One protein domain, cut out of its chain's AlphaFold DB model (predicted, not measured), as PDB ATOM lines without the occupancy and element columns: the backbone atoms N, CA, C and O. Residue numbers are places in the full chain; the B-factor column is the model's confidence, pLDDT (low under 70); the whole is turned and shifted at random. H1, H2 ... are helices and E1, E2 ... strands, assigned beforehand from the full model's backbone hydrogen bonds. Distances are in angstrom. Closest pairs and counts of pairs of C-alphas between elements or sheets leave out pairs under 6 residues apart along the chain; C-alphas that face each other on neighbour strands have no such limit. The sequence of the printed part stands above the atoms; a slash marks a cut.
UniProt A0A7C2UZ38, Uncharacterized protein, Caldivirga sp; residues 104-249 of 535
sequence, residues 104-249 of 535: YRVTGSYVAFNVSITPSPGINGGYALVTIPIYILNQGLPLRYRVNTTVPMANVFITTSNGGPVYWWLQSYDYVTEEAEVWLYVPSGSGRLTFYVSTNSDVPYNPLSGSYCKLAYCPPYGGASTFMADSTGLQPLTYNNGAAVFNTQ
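This is residues 104 to 249 of the 535 residues of an uncharacterized protein of Caldivirga sp (UniProt A0A7C2UZ38). Two antiparallel sheets stand partly face to face with their strands crossed, a loose, unclosed sandwich: the strongly twisted E1, E2, E7 and E4 on one side, E3, E6 and E5 on the other. H1 sits at one end, where E3 runs out; the short helix H4 lies over E5, H2 grazes the same sheet at E5, with H3 next to H2, and the long stretch of residues 199 to 225 leads from E7 to H2. The printed part has 146 residues, with seven named strands and four named helices in the order E1 E2 E3 H1 E4 E5 E6 E7 H2 H3 H4. The class is mixed, helices and strands, with 67 of the 146 residues in named elements, which is under half. The whole is compact, with a radius of gyration of the C-alphas of 14.2 A, and spans 41 by 33 by 31 A.

The larger sheet holds E1, residues 104 to 106, which begins at C-alpha 104 (160.833, 126.657, 131.666); E2, residues 110 to 118, 25.4 A; E7, residues 192 to 198, 19.6 A; and E4, residues 156 to 160, 13.7 A. The other holds E3, residues 127 to 133, 19.2 A; E6, residues 179 to 185, 19.3 A; and E5, residues 168 to 174, 17.9 A. The helices are H1, residues 134 to 140, 9.9 A; H2, residues 226 to 231; H3, residues 236 to 239; and H4, residues 242 to 246, ending at C-alpha 246 (172.228, 114.451, 106.575).

E1 and E2 form a hairpin, with N 105 and O 112 2.8 A apart. E2 and E7 are antiparallel at 153 degrees, with N 113 and O 195 2.9 A apart; between E7 and E4, N 157 and O 196 are 2.9 A apart. In the other sheet E3 and E6 are antiparallel at 155 degrees, with N 130 and O 182 within hydrogen-bond range at 2.8 A, and the hairpin E5 and E6 has N 169 and O 183 within hydrogen-bond range at 2.9 A. E4 and E5 are only just apart, closest 8.0 A. H1 only grazes the sheet E3 E6 E5 with residues 134 to 136, and H2 with residues 226 to 231. H4 is on that sheet at a height of 7.8 A. H2 and H3 touch, closest at the C-alphas of Ala 229 and Pro 236, 5.2 A. Every O i to N i+4 pair is within hydrogen-bond range in H1, H2 and H4; H3 is too short for one.

The C-alphas of Ile 123 and Leu 143, the two farthest apart, are 41.8 A apart. The printed part has no cut. The links H1 to E4 and E7 to H2 are long. Mean pLDDT of the printed part is 80.8; 23 residues are under 70, among them 116 to 126 and 187 to 191.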
ATOM      1  N   TYR A 104     161.399 125.917 132.777       64.31
ATOM      2  CA  TYR A 104     160.833 126.657 131.666       64.31
ATOM      3  C   TYR A 104     161.179 128.140 131.776       64.31
ATOM      4  O   TYR A 104     161.057 128.760 132.833       64.31
ATOM      5  N   ARG A 105     161.552 128.750 130.653       74.38
ATOM      6  CA  ARG A 105     161.472 130.199 130.486       74.38
ATOM      7  C   ARG A 105     160.209 130.507 129.703       74.38
ATOM      8  O   ARG A 105     160.144 130.246 128.505       74.38
ATOM      9  N   VAL A 106     159.217 131.064 130.384       79.94
ATOM     10  CA  VAL A 106     157.953 131.477 129.768       79.94
ATOM     11  C   VAL A 106     158.049 132.934 129.342       79.94
ATOM     12  O   VAL A 106     158.468 133.801 130.106       79.94
ATOM     13  N   THR A 107     157.653 133.198 128.106       85.44
ATOM     14  CA  THR A 107     157.501 134.537 127.530       85.44
ATOM     15  C   THR A 107     156.125 134.643 126.891       85.44
ATOM     16  O   THR A 107     155.506 133.623 126.618       85.44
ATOM     17  N   GLY A 108     155.656 135.846 126.557       85.62
ATOM     18  CA  GLY A 108     154.374 135.997 125.856       85.62
ATOM     19  C   GLY A 108     154.265 135.217 124.536       85.62
ATOM     20  O   GLY A 108     153.155 134.894 124.135       85.62
ATOM     21  N   SER A 109     155.389 134.878 123.893       91.38
ATOM     22  CA  SER A 109     155.406 134.254 122.561       91.38
ATOM     23  C   SER A 109     155.780 132.771 122.565       91.38
ATOM     24  O   SER A 109     155.349 132.040 121.678       91.38
ATOM     25  N   TYR A 110     156.564 132.306 123.543       92.50
ATOM     26  CA  TYR A 110     157.042 130.920 123.625       92.50
ATOM     27  C   TYR A 110     157.354 130.489 125.062       92.50
ATOM     28  O   TYR A 110     157.605 131.322 125.939       92.50
ATOM     29  N   VAL A 111     157.419 129.177 125.265       88.19
ATOM     30  CA  VAL A 111     158.029 128.534 126.426       88.19
ATOM     31  C   VAL A 111     159.288 127.800 125.980       88.19
ATOM     32  O   VAL A 111     159.265 127.067 124.994       88.19
ATOM     33  N   ALA A 112     160.403 128.046 126.659       86.06
ATOM     34  CA  ALA A 112     161.674 127.397 126.362       86.06
ATOM     35  C   ALA A 112     162.063 126.437 127.475       86.06
ATOM     36  O   ALA A 112     161.985 126.814 128.642       86.06
ATOM     37  N   PHE A 113     162.526 125.245 127.118       77.88
ATOM     38  CA  PHE A 113     163.053 124.270 128.063       77.88
ATOM     39  C   PHE A 113     164.299 123.591 127.513       77.88
ATOM     40  O   PHE A 113     164.471 123.437 126.305       77.88
ATOM     41  N   ASN A 114     165.192 123.202 128.417       74.62
ATOM     42  CA  ASN A 114     166.456 122.585 128.041       74.62
ATOM     43  C   ASN A 114     166.327 121.064 128.006       74.62
ATOM     44  O   ASN A 114     165.734 120.458 128.896       74.62
ATOM     45  N   VAL A 115     166.947 120.465 126.999       71.19
ATOM     46  CA  VAL A 115     167.035 119.029 126.771       71.19
ATOM     47  C   VAL A 115     168.514 118.690 126.657       71.19
ATOM     48  O   VAL A 115     169.222 119.252 125.822       71.19
ATOM     49  N   SER A 116     169.005 117.808 127.524       64.88
ATOM     50  CA  SER A 116     170.374 117.299 127.418       64.88
ATOM     51  C   SER A 116     170.351 115.962 126.695       64.88
ATOM     52  O   SER A 116     169.545 115.112 127.016       64.88
ATOM     53  N   ILE A 117     171.240 115.794 125.737       62.06
ATOM     54  CA  ILE A 117     171.391 114.710 124.781       62.06
ATOM     55  C   ILE A 117     172.827 114.224 124.973       62.06
ATOM     56  O   ILE A 117     173.770 114.960 124.691       62.06
ATOM     57  N   THR A 118     173.020 113.024 125.515       52.16
ATOM     58  CA  THR A 118     174.355 112.420 125.666       52.16
ATOM     59  C   THR A 118     174.730 111.584 124.434       52.16
ATOM     60  O   THR A 118     174.271 110.444 124.330       52.16
ATOM     61  N   PRO A 119     175.552 112.090 123.497       47.72
ATOM     62  CA  PRO A 119     175.981 111.285 122.358       47.72
ATOM     63  C   PRO A 119     176.801 110.079 122.840       47.72
ATOM     64  O   PRO A 119     177.615 110.196 123.760       47.72
ATOM     65  N   SER A 120     176.596 108.918 122.219       42.75
ATOM     66  CA  SER A 120     177.400 107.721 122.478       42.75
ATOM     67  C   SER A 120     178.866 107.962 122.068       42.75
ATOM     68  O   SER A 120     179.127 108.605 121.049       42.75
ATOM     69  N   PRO A 121     179.844 107.484 122.857       34.06
ATOM     70  CA  PRO A 121     181.255 107.726 122.592       34.06
ATOM     71  C   PRO A 121     181.736 106.928 121.373       34.06
ATOM     72  O   PRO A 121     181.815 105.705 121.414       34.06
ATOM     73  N   GLY A 122     182.132 107.639 120.317       40.34
ATOM     74  CA  GLY A 122     182.977 107.101 119.251       40.34
ATOM     75  C   GLY A 122     182.448 107.339 117.841       40.34
ATOM     76  O   GLY A 122     181.488 106.697 117.453       40.34
ATOM     77  N   ILE A 123     183.210 108.142 117.078       39.94
ATOM     78  CA  ILE A 123     183.174 108.422 115.622       39.94
ATOM     79  C   ILE A 123     182.635 109.826 115.248       39.94
ATOM     80  O   ILE A 123     181.677 110.363 115.799       39.94
ATOM     81  N   ASN A 124     183.331 110.468 114.304       43.34
ATOM     82  CA  ASN A 124     182.999 111.775 113.735       43.34
ATOM     83  C   ASN A 124     181.642 111.724 113.015       43.34
ATOM     84  O   ASN A 124     181.518 111.034 112.011       43.34
ATOM     85  N   GLY A 125     180.646 112.465 113.501       49.06
ATOM     86  CA  GLY A 125     179.339 112.562 112.843       49.06
ATOM     87  C   GLY A 125     178.259 112.997 113.821       49.06
ATOM     88  O   GLY A 125     177.676 112.176 114.515       49.06
ATOM     89  N   GLY A 126     178.039 114.305 113.928       60.50
ATOM     90  CA  GLY A 126     177.169 114.925 114.925       60.50
ATOM     91  C   GLY A 126     175.674 114.758 114.661       60.50
ATOM     92  O   GLY A 126     174.995 115.766 114.564       60.50
ATOM     93  N   TYR A 127     175.145 113.541 114.518       71.94
ATOM     94  CA  TYR A 127     173.702 113.307 114.369       71.94
ATOM     95  C   TYR A 127     173.167 112.355 115.431       71.94
ATOM     96  O   TYR A 127     173.808 111.358 115.763       71.94
ATOM     97  N   ALA A 128     171.975 112.653 115.937       72.31
ATOM     98  CA  ALA A 128     171.262 111.830 116.904       72.31
ATOM     99  C   ALA A 128     169.835 111.579 116.419       72.31
ATOM    100  O   ALA A 128     169.145 112.526 116.039       72.31
ATOM    101  N   LEU A 129     169.403 110.318 116.466       74.69
ATOM    102  CA  LEU A 129     167.986 109.970 116.436       74.69
ATOM    103  C   LEU A 129     167.474 109.988 117.874       74.69
ATOM    104  O   LEU A 129     168.070 109.370 118.762       74.69
ATOM    105  N   VAL A 130     166.397 110.728 118.093       75.06
ATOM    106  CA  VAL A 130     165.816 110.972 119.405       75.06
ATOM    107  C   VAL A 130     164.316 110.742 119.341       75.06
ATOM    108  O   VAL A 130     163.630 111.341 118.518       75.06
ATOM    109  N   THR A 131     163.808 109.926 120.255       75.25
ATOM    110  CA  THR A 131     162.369 109.752 120.466       75.25
ATOM    111  C   THR A 131     161.880 110.779 121.478       75.25
ATOM    112  O   THR A 131     162.379 110.837 122.599       75.25
ATOM    113  N   ILE A 132     160.906 111.593 121.081       76.94
ATOM    114  CA  ILE A 132     160.325 112.677 121.870       76.94
ATOM    115  C   ILE A 132     158.884 112.300 122.261       76.94
ATOM    116  O   ILE A 132     158.017 112.271 121.389       76.94
ATOM    117  N   PRO A 133     158.574 112.061 123.547       71.38
ATOM    118  CA  PRO A 133     157.225 111.755 124.008       71.38
ATOM    119  C   PRO A 133     156.407 113.050 124.113       71.38
ATOM    120  O   PRO A 133     156.406 113.737 125.142       71.38
ATOM    121  N   ILE A 134     155.712 113.407 123.032       79.12
ATOM    122  CA  ILE A 134     154.973 114.670 122.911       79.12
ATOM    123  C   ILE A 134     153.842 114.758 123.935       79.12
ATOM    124  O   ILE A 134     153.618 115.834 124.497       79.12
ATOM    125  N   TYR A 135     153.186 113.638 124.243       72.38
ATOM    126  CA  TYR A 135     152.162 113.570 125.284       72.38
ATOM    127  C   TYR A 135     152.685 114.054 126.640       72.38
ATOM    128  O   TYR A 135     152.117 114.963 127.248       72.38
ATOM    129  N   ILE A 136     153.812 113.487 127.087       66.81
ATOM    130  CA  ILE A 136     154.430 113.817 128.378       66.81
ATOM    131  C   ILE A 136     154.891 115.276 128.383       66.81
ATOM    132  O   ILE A 136     154.649 115.998 129.351       66.81
ATOM    133  N   LEU A 137     155.501 115.743 127.285       74.25
ATOM    134  CA  LEU A 137     155.876 117.151 127.150       74.25
ATOM    135  C   LEU A 137     154.659 118.062 127.314       74.25
ATOM    136  O   LEU A 137     154.695 118.983 128.122       74.25
ATOM    137  N   ASN A 138     153.567 117.780 126.605       75.69
ATOM    138  CA  ASN A 138     152.350 118.583 126.648       75.69
ATOM    139  C   ASN A 138     151.696 118.629 128.033       75.69
ATOM    140  O   ASN A 138     151.125 119.659 128.385       75.69
ATOM    141  N   GLN A 139     151.806 117.567 128.833       66.75
ATOM    142  CA  GLN A 139     151.352 117.582 130.227       66.75
ATOM    143  C   GLN A 139     152.216 118.468 131.130       66.75
ATOM    144  O   GLN A 139     151.707 119.050 132.086       66.75
ATOM    145  N   GLY A 140     153.515 118.573 130.837       64.38
ATOM    146  CA  GLY A 140     154.461 119.382 131.608       64.38
ATOM    147  C   GLY A 140     154.516 120.862 131.210       64.38
ATOM    148  O   GLY A 140     155.123 121.661 131.927       64.38
ATOM    149  N   LEU A 141     153.920 121.252 130.078       72.50
ATOM    150  CA  LEU A 141     153.945 122.636 129.604       72.50
ATOM    151  C   LEU A 141     152.903 123.523 130.316       72.50
ATOM    152  O   LEU A 141     151.814 123.064 130.663       72.50
ATOM    153  N   PRO A 142     153.186 124.828 130.513       75.88
ATOM    154  CA  PRO A 142     152.230 125.748 131.126       75.88
ATOM    155  C   PRO A 142     150.939 125.898 130.311       75.88
ATOM    156  O   PRO A 142     150.955 125.845 129.081       75.88
ATOM    157  N   LEU A 143     149.836 126.197 131.009       72.19
ATOM    158  CA  LEU A 143     148.504 126.454 130.445       72.19
ATOM    159  C   LEU A 143     148.557 127.593 129.410       72.19
ATOM    160  O   LEU A 143     148.480 128.757 129.797       72.19
ATOM    161  N   ARG A 144     148.751 127.237 128.128       81.94
ATOM    162  CA  ARG A 144     148.739 128.040 126.872       81.94
ATOM    163  C   ARG A 144     149.747 127.524 125.845       81.94
ATOM    164  O   ARG A 144     149.625 127.864 124.675       81.94
ATOM    165  N   TYR A 145     150.732 126.738 126.266       84.38
ATOM    166  CA  TYR A 145     151.748 126.188 125.380       84.38
ATOM    167  C   TYR A 145     151.489 124.707 125.200       84.38
ATOM    168  O   TYR A 145     151.337 123.971 126.172       84.38
ATOM    169  N   ARG A 146     151.448 124.276 123.948       87.88
ATOM    170  CA  ARG A 146     151.292 122.877 123.590       87.88
ATOM    171  C   ARG A 146     152.074 122.642 122.313       87.88
ATOM    172  O   ARG A 146     151.940 123.415 121.367       87.88
ATOM    173  N   VAL A 147     152.894 121.605 122.287       91.00
ATOM    174  CA  VAL A 147     153.463 121.100 121.043       91.00
ATOM    175  C   VAL A 147     152.315 120.589 120.181       91.00
ATOM    176  O   VAL A 147     151.478 119.814 120.650       91.00
ATOM    177  N   ASN A 148     152.259 121.053 118.937       94.44
ATOM    178  CA  ASN A 148     151.228 120.648 117.993       94.44
ATOM    179  C   ASN A 148     151.304 119.131 117.750       94.44
ATOM    180  O   ASN A 148     152.393 118.603 117.533       94.44
ATOM    181  N   THR A 149     150.160 118.449 117.820       91.94
ATOM    182  CA  THR A 149     150.002 117.011 117.544       91.94
ATOM    183  C   THR A 149     149.184 116.742 116.278       91.94
ATOM    184  O   THR A 149     149.185 115.623 115.785       91.94
ATOM    185  N   THR A 150     148.498 117.752 115.728       91.19
ATOM    186  CA  THR A 150     147.773 117.669 114.446       91.19
ATOM    187  C   THR A 150     148.736 117.783 113.271       91.19
ATOM    188  O   THR A 150     148.655 117.024 112.315       91.19
ATOM    189  N   VAL A 151     149.658 118.742 113.356       94.00
ATOM    190  CA  VAL A 151     150.839 118.846 112.501       94.00
ATOM    191  C   VAL A 151     152.023 118.662 113.450       94.00
ATOM    192  O   VAL A 151     152.448 119.636 114.084       94.00
ATOM    193  N   PRO A 152     152.472 117.412 113.678       93.25
ATOM    194  CA  PRO A 152     153.315 117.080 114.819       93.25
ATOM    195  C   PRO A 152     154.568 117.946 114.874       93.25
ATOM    196  O   PRO A 152     155.273 118.069 113.879       93.25
ATOM    197  N   MET A 153     154.827 118.577 116.019       94.44
ATOM    198  CA  MET A 153     155.961 119.482 116.256       94.44
ATOM    199  C   MET A 153     156.048 120.735 115.359       94.44
ATOM    200  O   MET A 153     157.070 121.424 115.385       94.44
ATOM    201  N   ALA A 154     154.990 121.099 114.625       95.75
ATOM    202  CA  ALA A 154     154.982 122.259 113.722       95.75
ATOM    203  C   ALA A 154     155.428 123.572 114.377       95.75
ATOM    204  O   ALA A 154     156.003 124.431 113.715       95.75
ATOM    205  N   ASN A 155     155.183 123.732 115.673       96.25
ATOM    206  CA  ASN A 155     155.427 124.959 116.419       96.25
ATOM    207  C   ASN A 155     156.672 124.928 117.317       96.25
ATOM    208  O   ASN A 155     156.787 125.731 118.251       96.25
ATOM    209  N   VAL A 156     157.600 124.016 117.026       95.12
ATOM    210  CA  VAL A 156     158.852 123.843 117.766       95.12
ATOM    211  C   VAL A 156     160.018 124.500 117.025       95.12
ATOM    212  O   VAL A 156     160.164 124.369 115.812       95.12
ATOM    213  N   PHE A 157     160.878 125.195 117.765       94.69
ATOM    214  CA  PHE A 157     162.202 125.627 117.309       94.69
ATOM    215  C   PHE A 157     163.269 125.084 118.260       94.69
ATOM    216  O   PHE A 157     163.006 124.952 119.454       94.69
ATOM    217  N   ILE A 158     164.465 124.774 117.761       91.06
ATOM    218  CA  ILE A 158     165.530 124.164 118.566       91.06
ATOM    219  C   ILE A 158     166.830 124.947 118.381       91.06
ATOM    220  O   ILE A 158     167.243 125.233 117.255       91.06
ATOM    221  N   THR A 159     167.491 125.276 119.491       88.69
ATOM    222  CA  THR A 159     168.840 125.856 119.485       88.69
ATOM    223  C   THR A 159     169.820 125.013 120.282       88.69
ATOM    224  O   THR A 159     169.440 124.229 121.146       88.69
ATOM    225  N   THR A 160     171.108 125.221 120.034       81.06
ATOM    226  CA  THR A 160     172.182 124.765 120.919       81.06
ATOM    227  C   THR A 160     172.261 125.643 122.170       81.06
ATOM    228  O   THR A 160     171.725 126.754 122.199       81.06
ATOM    229  N   SER A 161     172.999 125.186 123.184       70.62
ATOM    230  CA  SER A 161     173.305 125.947 124.407       70.62
ATOM    231  C   SER A 161     173.907 127.336 124.165       70.62
ATOM    232  O   SER A 161     173.793 128.209 125.021       70.62
ATOM    233  N   ASN A 162     174.545 127.544 123.011       71.75
ATOM    234  CA  ASN A 162     175.189 128.806 122.641       71.75
ATOM    235  C   ASN A 162     174.267 129.714 121.804       71.75
ATOM    236  O   ASN A 162     174.716 130.740 121.301       71.75
ATOM    237  N   GLY A 163     172.997 129.333 121.620       77.12
ATOM    238  CA  GLY A 163     172.022 130.097 120.839       77.12
ATOM    239  C   GLY A 163     172.165 129.949 119.320       77.12
ATOM    240  O   GLY A 163     171.636 130.771 118.583       77.12
ATOM    241  N   GLY A 164     172.868 128.927 118.821       85.94
ATOM    242  CA  GLY A 164     172.885 128.612 117.384       85.94
ATOM    243  C   GLY A 164     171.673 127.761 116.982       85.94
ATOM    244  O   GLY A 164     171.257 126.933 117.793       85.94
ATOM    245  N   PRO A 165     171.104 127.911 115.772       88.44
ATOM    246  CA  PRO A 165     169.993 127.071 115.330       88.44
ATOM    247  C   PRO A 165     170.454 125.622 115.118       88.44
ATOM    248  O   PRO A 165     171.575 125.380 114.666       88.44
ATOM    249  N   VAL A 166     169.587 124.663 115.436       86.81
ATOM    250  CA  VAL A 166     169.825 123.231 115.203       86.81
ATOM    251  C   VAL A 166     169.088 122.801 113.944       86.81
ATOM    252  O   VAL A 166     167.910 123.114 113.791       86.81
ATOM    253  N   TYR A 167     169.777 122.072 113.063       88.44
ATOM    254  CA  TYR A 167     169.133 121.389 111.945       88.44
ATOM    255  C   TYR A 167     168.465 120.120 112.451       88.44
ATOM    256  O   TYR A 167     169.114 119.293 113.097       88.44
ATOM    257  N   TRP A 168     167.177 119.978 112.175       89.25
ATOM    258  CA  TRP A 168     166.395 118.843 112.619       89.25
ATOM    259  C   TRP A 168     165.317 118.450 111.621       89.25
ATOM    260  O   TRP A 168     164.889 119.239 110.773       89.25
ATOM    261  N   TRP A 169     164.912 117.191 111.719       90.00
ATOM    262  CA  TRP A 169     163.986 116.565 110.797       90.00
ATOM    263  C   TRP A 169     163.121 115.550 111.539       90.00
ATOM    264  O   TRP A 169     163.634 114.581 112.100       90.00
ATOM    265  N   LEU A 170     161.811 115.798 111.568       92.69
ATOM    266  CA  LEU A 170     160.826 114.860 112.101       92.69
ATOM    267  C   LEU A 170     160.711 113.661 111.150       92.69
ATOM    268  O   LEU A 170     160.149 113.793 110.066       92.69
ATOM    269  N   GLN A 171     161.232 112.508 111.564       86.81
ATOM    270  CA  GLN A 171     161.189 111.255 110.811       86.81
ATOM    271  C   GLN A 171     159.762 110.709 110.737       86.81
ATOM    272  O   GLN A 171     159.283 110.356 109.657       86.81
ATOM    273  N   SER A 172     159.098 110.628 111.885       85.75
ATOM    274  CA  SER A 172     157.780 110.021 112.036       85.75
ATOM    275  C   SER A 172     157.115 110.471 113.337       85.75
ATOM    276  O   SER A 172     157.756 111.031 114.232       85.75
ATOM    277  N   TYR A 173     155.811 110.233 113.424       87.06
ATOM    278  CA  TYR A 173     155.015 110.449 114.621       87.06
ATOM    279  C   TYR A 173     153.975 109.340 114.742       87.06
ATOM    280  O   TYR A 173     153.205 109.111 113.806       87.06
ATOM    281  N   ASP A 174     153.950 108.671 115.889       79.88
ATOM    282  CA  ASP A 174     152.910 107.709 116.224       79.88
ATOM    283  C   ASP A 174     151.760 108.432 116.938       79.88
ATOM    284  O   ASP A 174     151.908 108.935 118.050       79.88
ATOM    285  N   TYR A 175     150.590 108.477 116.299       80.50
ATOM    286  CA  TYR A 175     149.392 109.115 116.850       80.50
ATOM    287  C   TYR A 175     148.767 108.342 118.023       80.50
ATOM    288  O   TYR A 175     147.930 108.900 118.733       80.50
ATOM    289  N   VAL A 176     149.132 107.073 118.227       71.00
ATOM    290  CA  VAL A 176     148.635 106.235 119.326       71.00
ATOM    291  C   VAL A 176     149.437 106.490 120.598       71.00
ATOM    292  O   VAL A 176     148.853 106.704 121.661       71.00
ATOM    293  N   THR A 177     150.767 106.473 120.503       68.44
ATOM    294  CA  THR A 177     151.660 106.713 121.651       68.44
ATOM    295  C   THR A 177     152.021 108.190 121.844       68.44
ATOM    296  O   THR A 177     152.512 108.566 122.909       68.44
ATOM    297  N   GLU A 178     151.745 109.035 120.846       73.75
ATOM    298  CA  GLU A 178     152.209 110.422 120.727       73.75
ATOM    299  C   GLU A 178     153.743 110.563 120.840       73.75
ATOM    300  O   GLU A 178     154.257 111.561 121.362       73.75
ATOM    301  N   GLU A 179     154.487 109.569 120.356       77.62
ATOM    302  CA  GLU A 179     155.947 109.588 120.284       77.62
ATOM    303  C   GLU A 179     156.401 110.102 118.903       77.62
ATOM    304  O   GLU A 179     155.918 109.665 117.860       77.62
ATOM    305  N   ALA A 180     157.310 111.080 118.896       83.94
ATOM    306  CA  ALA A 180     157.896 111.654 117.688       83.94
ATOM    307  C   ALA A 180     159.350 111.205 117.542       83.94
ATOM    308  O   ALA A 180     160.161 111.446 118.434       83.94
ATOM    309  N   GLU A 181     159.709 110.617 116.408       82.81
ATOM    310  CA  GLU A 181     161.102 110.307 116.094       82.81
ATOM    311  C   GLU A 181     161.737 111.478 115.350       82.81
ATOM    312  O   GLU A 181     161.259 111.915 114.302       82.81
ATOM    313  N   VAL A 182     162.824 112.016 115.896       85.75
ATOM    314  CA  VAL A 182     163.456 113.230 115.384       85.75
ATOM    315  C   VAL A 182     164.946 113.028 115.207       85.75
ATOM    316  O   VAL A 182     165.662 112.648 116.132       85.75
ATOM    317  N   TRP A 183     165.425 113.374 114.021       83.12
ATOM    318  CA  TRP A 183     166.844 113.507 113.750       83.12
ATOM    319  C   TRP A 183     167.323 114.913 114.048       83.12
ATOM    320  O   TRP A 183     166.716 115.889 113.610       83.12
ATOM    321  N   LEU A 184     168.428 115.013 114.775       82.19
ATOM    322  CA  LEU A 184     169.012 116.269 115.228       82.19
ATOM    323  C   LEU A 184     170.488 116.314 114.852       82.19
ATOM    324  O   LEU A 184     171.219 115.357 115.105       82.19
ATOM    325  N   TYR A 185     170.947 117.445 114.318       78.81
ATOM    326  CA  TYR A 185     172.373 117.740 114.230       78.81
ATOM    327  C   TYR A 185     172.894 118.242 115.586       78.81
ATOM    328  O   TYR A 185     172.546 119.333 116.040       78.81
ATOM    329  N   VAL A 186     173.741 117.445 116.227       70.19
ATOM    330  CA  VAL A 186     174.397 117.694 117.511       70.19
ATOM    331  C   VAL A 186     175.894 117.940 117.268       70.19
ATOM    332  O   VAL A 186     176.648 116.987 117.054       70.19
ATOM    333  N   PRO A 187     176.370 119.198 117.296       60.97
ATOM    334  CA  PRO A 187     177.788 119.509 117.131       60.97
ATOM    335  C   PRO A 187     178.660 118.804 118.182       60.97
ATOM    336  O   PRO A 187     178.258 118.642 119.338       60.97
ATOM    337  N   SER A 188     179.883 118.419 117.805       52.03
ATOM    338  CA  SER A 188     180.825 117.755 118.711       52.03
ATOM    339  C   SER A 188     181.077 118.591 119.977       52.03
ATOM    340  O   SER A 188     181.475 119.752 119.912       52.03
ATOM    341  N   GLY A 189     180.837 117.992 121.149       49.41
ATOM    342  CA  GLY A 189     181.160 118.587 122.452       49.41
ATOM    343  C   GLY A 189     180.040 119.358 123.165       49.41
ATOM    344  O   GLY A 189     180.272 119.805 124.287       49.41
ATOM    345  N   SER A 190     178.831 119.487 122.601       52.53
ATOM    346  CA  SER A 190     177.683 120.061 123.327       52.53
ATOM    347  C   SER A 190     176.415 119.237 123.134       52.53
ATOM    348  O   SER A 190     175.736 119.317 122.116       52.53
ATOM    349  N   GLY A 191     176.078 118.468 124.165       59.12
ATOM    350  CA  GLY A 191     174.834 117.713 124.253       59.12
ATOM    351  C   GLY A 191     173.631 118.536 124.712       59.12
ATOM    352  O   GLY A 191     172.605 117.964 125.027       59.12
ATOM    353  N   ARG A 192     173.713 119.862 124.860       72.62
ATOM    354  CA  ARG A 192     172.615 120.652 125.448       72.62
ATOM    355  C   ARG A 192     171.869 121.441 124.384       72.62
ATOM    356  O   ARG A 192     172.436 122.351 123.778       72.62
ATOM    357  N   LEU A 193     170.595 121.113 124.207       79.50
ATOM    358  CA  LEU A 193     169.669 121.795 123.313       79.50
ATOM    359  C   LEU A 193     168.612 122.566 124.113       79.50
ATOM    360  O   LEU A 193     168.247 122.176 125.220       79.50
ATOM    361  N   THR A 194     168.089 123.641 123.537       83.69
ATOM    362  CA  THR A 194     166.928 124.368 124.054       83.69
ATOM    363  C   THR A 194     165.796 124.236 123.049       83.69
ATOM    364  O   THR A 194     165.939 124.621 121.889       83.69
ATOM    365  N   PHE A 195     164.673 123.691 123.499       88.12
ATOM    366  CA  PHE A 195     163.443 123.572 122.730       88.12
ATOM    367  C   PHE A 195     162.555 124.765 123.052       88.12
ATOM    368  O   PHE A 195     162.350 125.096 124.219       88.12
ATOM    369  N   TYR A 196     162.016 125.398 122.020       91.75
ATOM    370  CA  TYR A 196     161.106 126.529 122.108       91.75
ATOM    371  C   TYR A 196     159.761 126.092 121.553       91.75
ATOM    372  O   TYR A 196     159.642 125.828 120.358       91.75
ATOM    373  N   VAL A 197     158.751 126.030 122.415       93.75
ATOM    374  CA  VAL A 197     157.372 125.748 122.022       93.75
ATOM    375  C   VAL A 197     156.624 127.063 121.972       93.75
ATOM    376  O   VAL A 197     156.504 127.786 122.963       93.75
ATOM    377  N   SER A 198     156.171 127.402 120.780       95.75
ATOM    378  CA  SER A 198     155.451 128.634 120.501       95.75
ATOM    379  C   SER A 198     154.056 128.638 121.141       95.75
ATOM    380  O   SER A 198     153.410 127.599 121.259       95.75
ATOM    381  N   THR A 199     153.575 129.819 121.539       92.75
ATOM    382  CA  THR A 199     152.149 130.027 121.873       92.75
ATOM    383  C   THR A 199     151.244 129.878 120.654       92.75
ATOM    384  O   THR A 199     150.071 129.549 120.799       92.75
ATOM    385  N   ASN A 200     151.776 130.133 119.458       93.81
ATOM    386  CA  ASN A 200     151.096 129.843 118.209       93.81
ATOM    387  C   ASN A 200     151.239 128.340 117.926       93.81
ATOM    388  O   ASN A 200     152.351 127.813 117.936       93.81
ATOM    389  N   SER A 201     150.123 127.648 117.701       90.00
ATOM    390  CA  SER A 201     150.111 126.205 117.445       90.00
ATOM    391  C   SER A 201     150.666 125.828 116.077       90.00
ATOM    392  O   SER A 201     151.107 124.698 115.906       90.00
ATOM    393  N   ASP A 202     150.666 126.736 115.109       93.06
ATOM    394  CA  ASP A 202     150.875 126.382 113.702       93.06
ATOM    395  C   ASP A 202     152.285 126.724 113.232       93.06
ATOM    396  O   ASP A 202     152.826 126.080 112.334       93.06
ATOM    397  N   VAL A 203     152.898 127.733 113.857       96.06
ATOM    398  CA  VAL A 203     154.246 128.180 113.512       96.06
ATOM    399  C   VAL A 203     155.119 128.381 114.747       96.06
ATOM    400  O   VAL A 203     154.659 128.867 115.790       96.06
ATOM    401  N   PRO A 204     156.411 128.045 114.640       96.62
ATOM    402  CA  PRO A 204     157.347 128.231 115.727       96.62
ATOM    403  C   PRO A 204     157.724 129.705 115.870       96.62
ATOM    404  O   PRO A 204     157.693 130.489 114.917       96.62
ATOM    405  N   TYR A 205     158.135 130.083 117.075       95.81
ATOM    406  CA  TYR A 205     158.776 131.365 117.323       95.81
ATOM    407  C   TYR A 205     160.290 131.187 117.216       95.81
ATOM    408  O   TYR A 205     160.854 130.353 117.922       95.81
ATOM    409  N   ASN A 206     160.955 131.969 116.363       94.19
ATOM    410  CA  ASN A 206     162.408 131.958 116.240       94.19
ATOM    411  C   ASN A 206     163.014 132.994 117.209       94.19
ATOM    412  O   ASN A 206     163.005 134.195 116.905       94.19
ATOM    413  N   PRO A 207     163.592 132.553 118.343       89.12
ATOM    414  CA  PRO A 207     164.149 133.442 119.357       89.12
ATOM    415  C   PRO A 207     165.387 134.208 118.877       89.12
ATOM    416  O   PRO A 207     165.710 135.233 119.470       89.12
ATOM    417  N   LEU A 208     166.056 133.751 117.811       90.75
ATOM    418  CA  LEU A 208     167.245 134.399 117.246       90.75
ATOM    419  C   LEU A 208     166.871 135.640 116.436       90.75
ATOM    420  O   LEU A 208     167.564 136.650 116.477       90.75
ATOM    421  N   SER A 209     165.751 135.562 115.716       91.50
ATOM    422  CA  SER A 209     165.207 136.686 114.945       91.50
ATOM    423  C   SER A 209     164.240 137.566 115.746       91.50
ATOM    424  O   SER A 209     163.914 138.665 115.310       91.50
ATOM    425  N   GLY A 210     163.739 137.075 116.886       93.00
ATOM    426  CA  GLY A 210     162.707 137.755 117.667       93.00
ATOM    427  C   GLY A 210     161.334 137.793 116.982       93.00
ATOM    428  O   GLY A 210     160.572 138.730 117.205       93.00
ATOM    429  N   SER A 211     161.020 136.814 116.129       95.31
ATOM    430  CA  SER A 211     159.777 136.791 115.346       95.31
ATOM    431  C   SER A 211     159.252 135.371 115.114       95.31
ATOM    432  O   SER A 211     159.993 134.394 115.245       95.31
ATOM    433  N   TYR A 212     157.966 135.247 114.775       96.56
ATOM    434  CA  TYR A 212     157.395 133.979 114.316       96.56
ATOM    435  C   TYR A 212     157.955 133.603 112.946       96.56
ATOM    436  O   TYR A 212     158.110 134.454 112.068       96.56
ATOM    437  N   CYS A 213     158.228 132.315 112.751       95.75
ATOM    438  CA  CYS A 213     158.588 131.808 111.438       95.75
ATOM    439  C   CYS A 213     157.392 131.903 110.487       95.75
ATOM    440  O   CYS A 213     156.235 131.865 110.899       95.75
ATOM    441  N   LYS A 214     157.681 132.015 109.188       94.25
ATOM    442  CA  LYS A 214     156.639 132.108 108.155       94.25
ATOM    443  C   LYS A 214     155.886 130.796 107.940       94.25
ATOM    444  O   LYS A 214     154.764 130.825 107.454       94.25
ATOM    445  N   LEU A 215     156.530 129.674 108.248       94.88
ATOM    446  CA  LEU A 215     156.048 128.322 107.992       94.88
ATOM    447  C   LEU A 215     156.247 127.460 109.243       94.88
ATOM    448  O   LEU A 215     157.127 127.753 110.065       94.88
ATOM    449  N   ALA A 216     155.463 126.385 109.349       94.12
ATOM    450  CA  ALA A 216     155.664 125.320 110.332       94.12
ATOM    451  C   ALA A 216     157.112 124.802 110.285       94.12
ATOM    452  O   ALA A 216     157.740 124.848 109.229       94.12
ATOM    453  N   TYR A 217     157.648 124.326 111.411       93.94
ATOM    454  CA  TYR A 217     159.009 123.780 111.576       93.94
ATOM    455  C   TYR A 217     160.175 124.776 111.398       93.94
ATOM    456  O   TYR A 217     161.291 124.501 111.826       93.94
ATOM    457  N   CYS A 218     159.935 125.968 110.841       93.75
ATOM    458  CA  CYS A 218     160.959 126.967 110.514       93.75
ATOM    459  C   CYS A 218     162.083 126.481 109.560       93.75
ATOM    460  O   CYS A 218     163.261 126.511 109.943       93.75
ATOM    461  N   PRO A 219     161.776 126.068 108.312       90.81
ATOM    462  CA  PRO A 219     162.799 125.730 107.324       90.81
ATOM    463  C   PRO A 219     163.806 126.876 107.101       90.81
ATOM    464  O   PRO A 219     163.415 128.049 107.146       90.81
ATOM    465  N   PRO A 220     165.094 126.574 106.845       89.06
ATOM    466  CA  PRO A 220     165.670 125.235 106.667       89.06
ATOM    467  C   PRO A 220     166.165 124.599 107.979       89.06
ATOM    468  O   PRO A 220     166.918 123.633 107.941       89.06
ATOM    469  N   TYR A 221     165.827 125.150 109.152       90.50
ATOM    470  CA  TYR A 221     166.331 124.619 110.423       90.50
ATOM    471  C   TYR A 221     165.549 123.387 110.859       90.50
ATOM    472  O   TYR A 221     166.142 122.337 111.069       90.50
ATOM    473  N   GLY A 222     164.227 123.490 110.949       92.56
ATOM    474  CA  GLY A 222     163.364 122.336 111.164       92.56
ATOM    475  C   GLY A 222     162.608 121.947 109.907       92.56
ATOM    476  O   GLY A 222     162.372 122.765 109.015       92.56
ATOM    477  N   GLY A 223     162.183 120.693 109.876       93.56
ATOM    478  CA  GLY A 223     161.283 120.173 108.860       93.56
ATOM    479  C   GLY A 223     160.743 118.803 109.234       93.56
ATOM    480  O   GLY A 223     160.960 118.310 110.341       93.56
ATOM    481  N   ALA A 224     160.066 118.182 108.281       92.31
ATOM    482  CA  ALA A 224     159.413 116.893 108.434       92.31
ATOM    483  C   ALA A 224     159.782 115.953 107.284       92.31
ATOM    484  O   ALA A 224     160.238 116.395 106.233       92.31
ATOM    485  N   SER A 225     159.644 114.650 107.487       90.12
ATOM    486  CA  SER A 225     159.819 113.632 106.450       90.12
ATOM    487  C   SER A 225     158.792 113.781 105.344       90.12
ATOM    488  O   SER A 225     157.773 114.455 105.522       90.12
ATOM    489  N   THR A 226     159.067 113.184 104.184       89.44
ATOM    490  CA  THR A 226     158.083 113.159 103.094       89.44
ATOM    491  C   THR A 226     156.800 112.507 103.596       89.44
ATOM    492  O   THR A 226     155.719 113.055 103.397       89.44
ATOM    493  N   PHE A 227     156.939 111.415 104.354       88.75
ATOM    494  CA  PHE A 227     155.829 110.754 105.029       88.75
ATOM    495  C   PHE A 227     155.017 111.719 105.909       88.75
ATOM    496  O   PHE A 227     153.799 111.829 105.762       88.75
ATOM    497  N   MET A 228     155.680 112.457 106.803       91.44
ATOM    498  CA  MET A 228     154.988 113.362 107.720       91.44
ATOM    499  C   MET A 228     154.348 114.551 107.001       91.44
ATOM    500  O   MET A 228     153.222 114.926 107.335       91.44
ATOM    501  N   ALA A 229     155.023 115.121 106.001       90.00
ATOM    502  CA  ALA A 229     154.470 116.197 105.189       90.00
ATOM    503  C   ALA A 229     153.196 115.743 104.457       90.00
ATOM    504  O   ALA A 229     152.163 116.400 104.583       90.00
ATOM    505  N   ASP A 230     153.230 114.580 103.800       86.88
ATOM    506  CA  ASP A 230     152.063 114.015 103.115       86.88
ATOM    507  C   ASP A 230     150.920 113.704 104.094       86.88
ATOM    508  O   ASP A 230     149.773 114.078 103.846       86.88
ATOM    509  N   SER A 231     151.226 113.096 105.249       86.50
ATOM    510  CA  SER A 231     150.220 112.737 106.264       86.50
ATOM    511  C   SER A 231     149.463 113.943 106.837       86.50
ATOM    512  O   SER A 231     148.319 113.813 107.268       86.50
ATOM    513  N   THR A 232     150.087 115.123 106.816       88.56
ATOM    514  CA  THR A 232     149.539 116.378 107.353       88.56
ATOM    515  C   THR A 232     149.037 117.328 106.261       88.56
ATOM    516  O   THR A 232     148.603 118.441 106.559       88.56
ATOM    517  N   GLY A 233     149.076 116.911 104.988       88.19
ATOM    518  CA  GLY A 233     148.669 117.728 103.840       88.19
ATOM    519  C   GLY A 233     149.621 118.888 103.519       88.19
ATOM    520  O   GLY A 233     149.267 119.792 102.756       88.19
ATOM    521  N   LEU A 234     150.824 118.890 104.094       89.31
ATOM    522  CA  LEU A 234     151.870 119.859 103.796       89.31
ATOM    523  C   LEU A 234     152.583 119.499 102.492       89.31
ATOM    524  O   LEU A 234     152.736 118.336 102.149       89.31
ATOM    525  N   GLN A 235     153.076 120.507 101.770       89.56
ATOM    526  CA  GLN A 235     153.814 120.297 100.521       89.56
ATOM    527  C   GLN A 235     155.219 119.730 100.803       89.56
ATOM    528  O   GLN A 235     156.066 120.487 101.294       89.56
ATOM    529  N   PRO A 236     155.536 118.466 100.452       86.00
ATOM    530  CA  PRO A 236     156.798 117.834 100.856       86.00
ATOM    531  C   PRO A 236     158.036 118.596 100.391       86.00
ATOM    532  O   PRO A 236     158.982 118.759 101.151       86.00
ATOM    533  N   LEU A 237     157.995 119.170  99.184       83.44
ATOM    534  CA  LEU A 237     159.088 119.973  98.622       83.44
ATOM    535  C   LEU A 237     159.485 121.183  99.484       83.44
ATOM    536  O   LEU A 237     160.597 121.682  99.359       83.44
ATOM    537  N   THR A 238     158.575 121.679 100.324       88.56
ATOM    538  CA  THR A 238     158.808 122.854 101.178       88.56
ATOM    539  C   THR A 238     159.297 122.475 102.575       88.56
ATOM    540  O   THR A 238     160.042 123.236 103.188       88.56
ATOM    541  N   TYR A 239     158.870 121.318 103.086       90.31
ATOM    542  CA  TYR A 239     159.071 120.928 104.486       90.31
ATOM    543  C   TYR A 239     160.048 119.765 104.666       90.31
ATOM    544  O   TYR A 239     160.497 119.538 105.790       90.31
ATOM    545  N   ASN A 240     160.415 119.062 103.589       86.94
ATOM    546  CA  ASN A 240     161.423 118.014 103.636       86.94
ATOM    547  C   ASN A 240     162.817 118.606 103.854       86.94
ATOM    548  O   ASN A 240     163.433 119.164 102.947       86.94
ATOM    549  N   ASN A 241     163.309 118.444 105.081       84.50
ATOM    550  CA  ASN A 241     164.609 118.945 105.514       84.50
ATOM    551  C   ASN A 241     165.657 117.834 105.701       84.50
ATOM    552  O   ASN A 241     166.758 118.107 106.180       84.50
ATOM    553  N   GLY A 242     165.351 116.588 105.313       82.25
ATOM    554  CA  GLY A 242     166.245 115.442 105.504       82.25
ATOM    555  C   GLY A 242     167.616 115.663 104.860       82.25
ATOM    556  O   GLY A 242     168.647 115.420 105.481       82.25
ATOM    557  N   ALA A 243     167.659 116.242 103.656       77.88
ATOM    558  CA  ALA A 243     168.917 116.556 102.978       77.88
ATOM    559  C   ALA A 243     169.785 117.567 103.750       77.88
ATOM    560  O   ALA A 243     170.995 117.374 103.849       77.88
ATOM    561  N   ALA A 244     169.195 118.627 104.315       79.56
ATOM    562  CA  ALA A 244     169.942 119.615 105.097       79.56
ATOM    563  C   ALA A 244     170.441 119.032 106.424       79.56
ATOM    564  O   ALA A 244     171.516 119.409 106.889       79.56
ATOM    565  N   VAL A 245     169.690 118.086 107.000       79.88
ATOM    566  CA  VAL A 245     170.158 117.310 108.143       79.88
ATOM    567  C   VAL A 245     171.331 116.435 107.711       79.88
ATOM    568  O   VAL A 245     172.421 116.683 108.191       79.88
ATOM    569  N   PHE A 246     171.207 115.500 106.766       76.50
ATOM    570  CA  PHE A 246     172.228 114.451 106.575       76.50
ATOM    571  C   PHE A 246     173.321 114.703 105.532       76.50
ATOM    572  O   PHE A 246     174.408 114.141 105.663       76.50
ATOM    573  N   ASN A 247     173.097 115.532 104.508       73.00
ATOM    574  CA  ASN A 247     174.015 115.626 103.360       73.00
ATOM    575  C   ASN A 247     175.209 116.572 103.595       73.00
ATOM    576  O   ASN A 247     175.906 116.941 102.652       73.00
ATOM    577  N   THR A 248     175.470 116.979 104.844       61.03
ATOM    578  CA  THR A 248     176.579 117.897 105.165       61.03
ATOM    579  C   THR A 248     177.926 117.193 105.358       61.03
ATOM    580  O   THR A 248     178.961 117.861 105.384       61.03
ATOM    581  N   GLN A 249     177.947 115.857 105.460       58.66
ATOM    582  CA  GLN A 249     179.178 115.087 105.656       58.66
ATOM    583  C   GLN A 249     179.537 114.246 104.430       58.66
ATOM    584  O   GLN A 249     178.713 113.506 103.903       58.66
TER     585      GLN A 249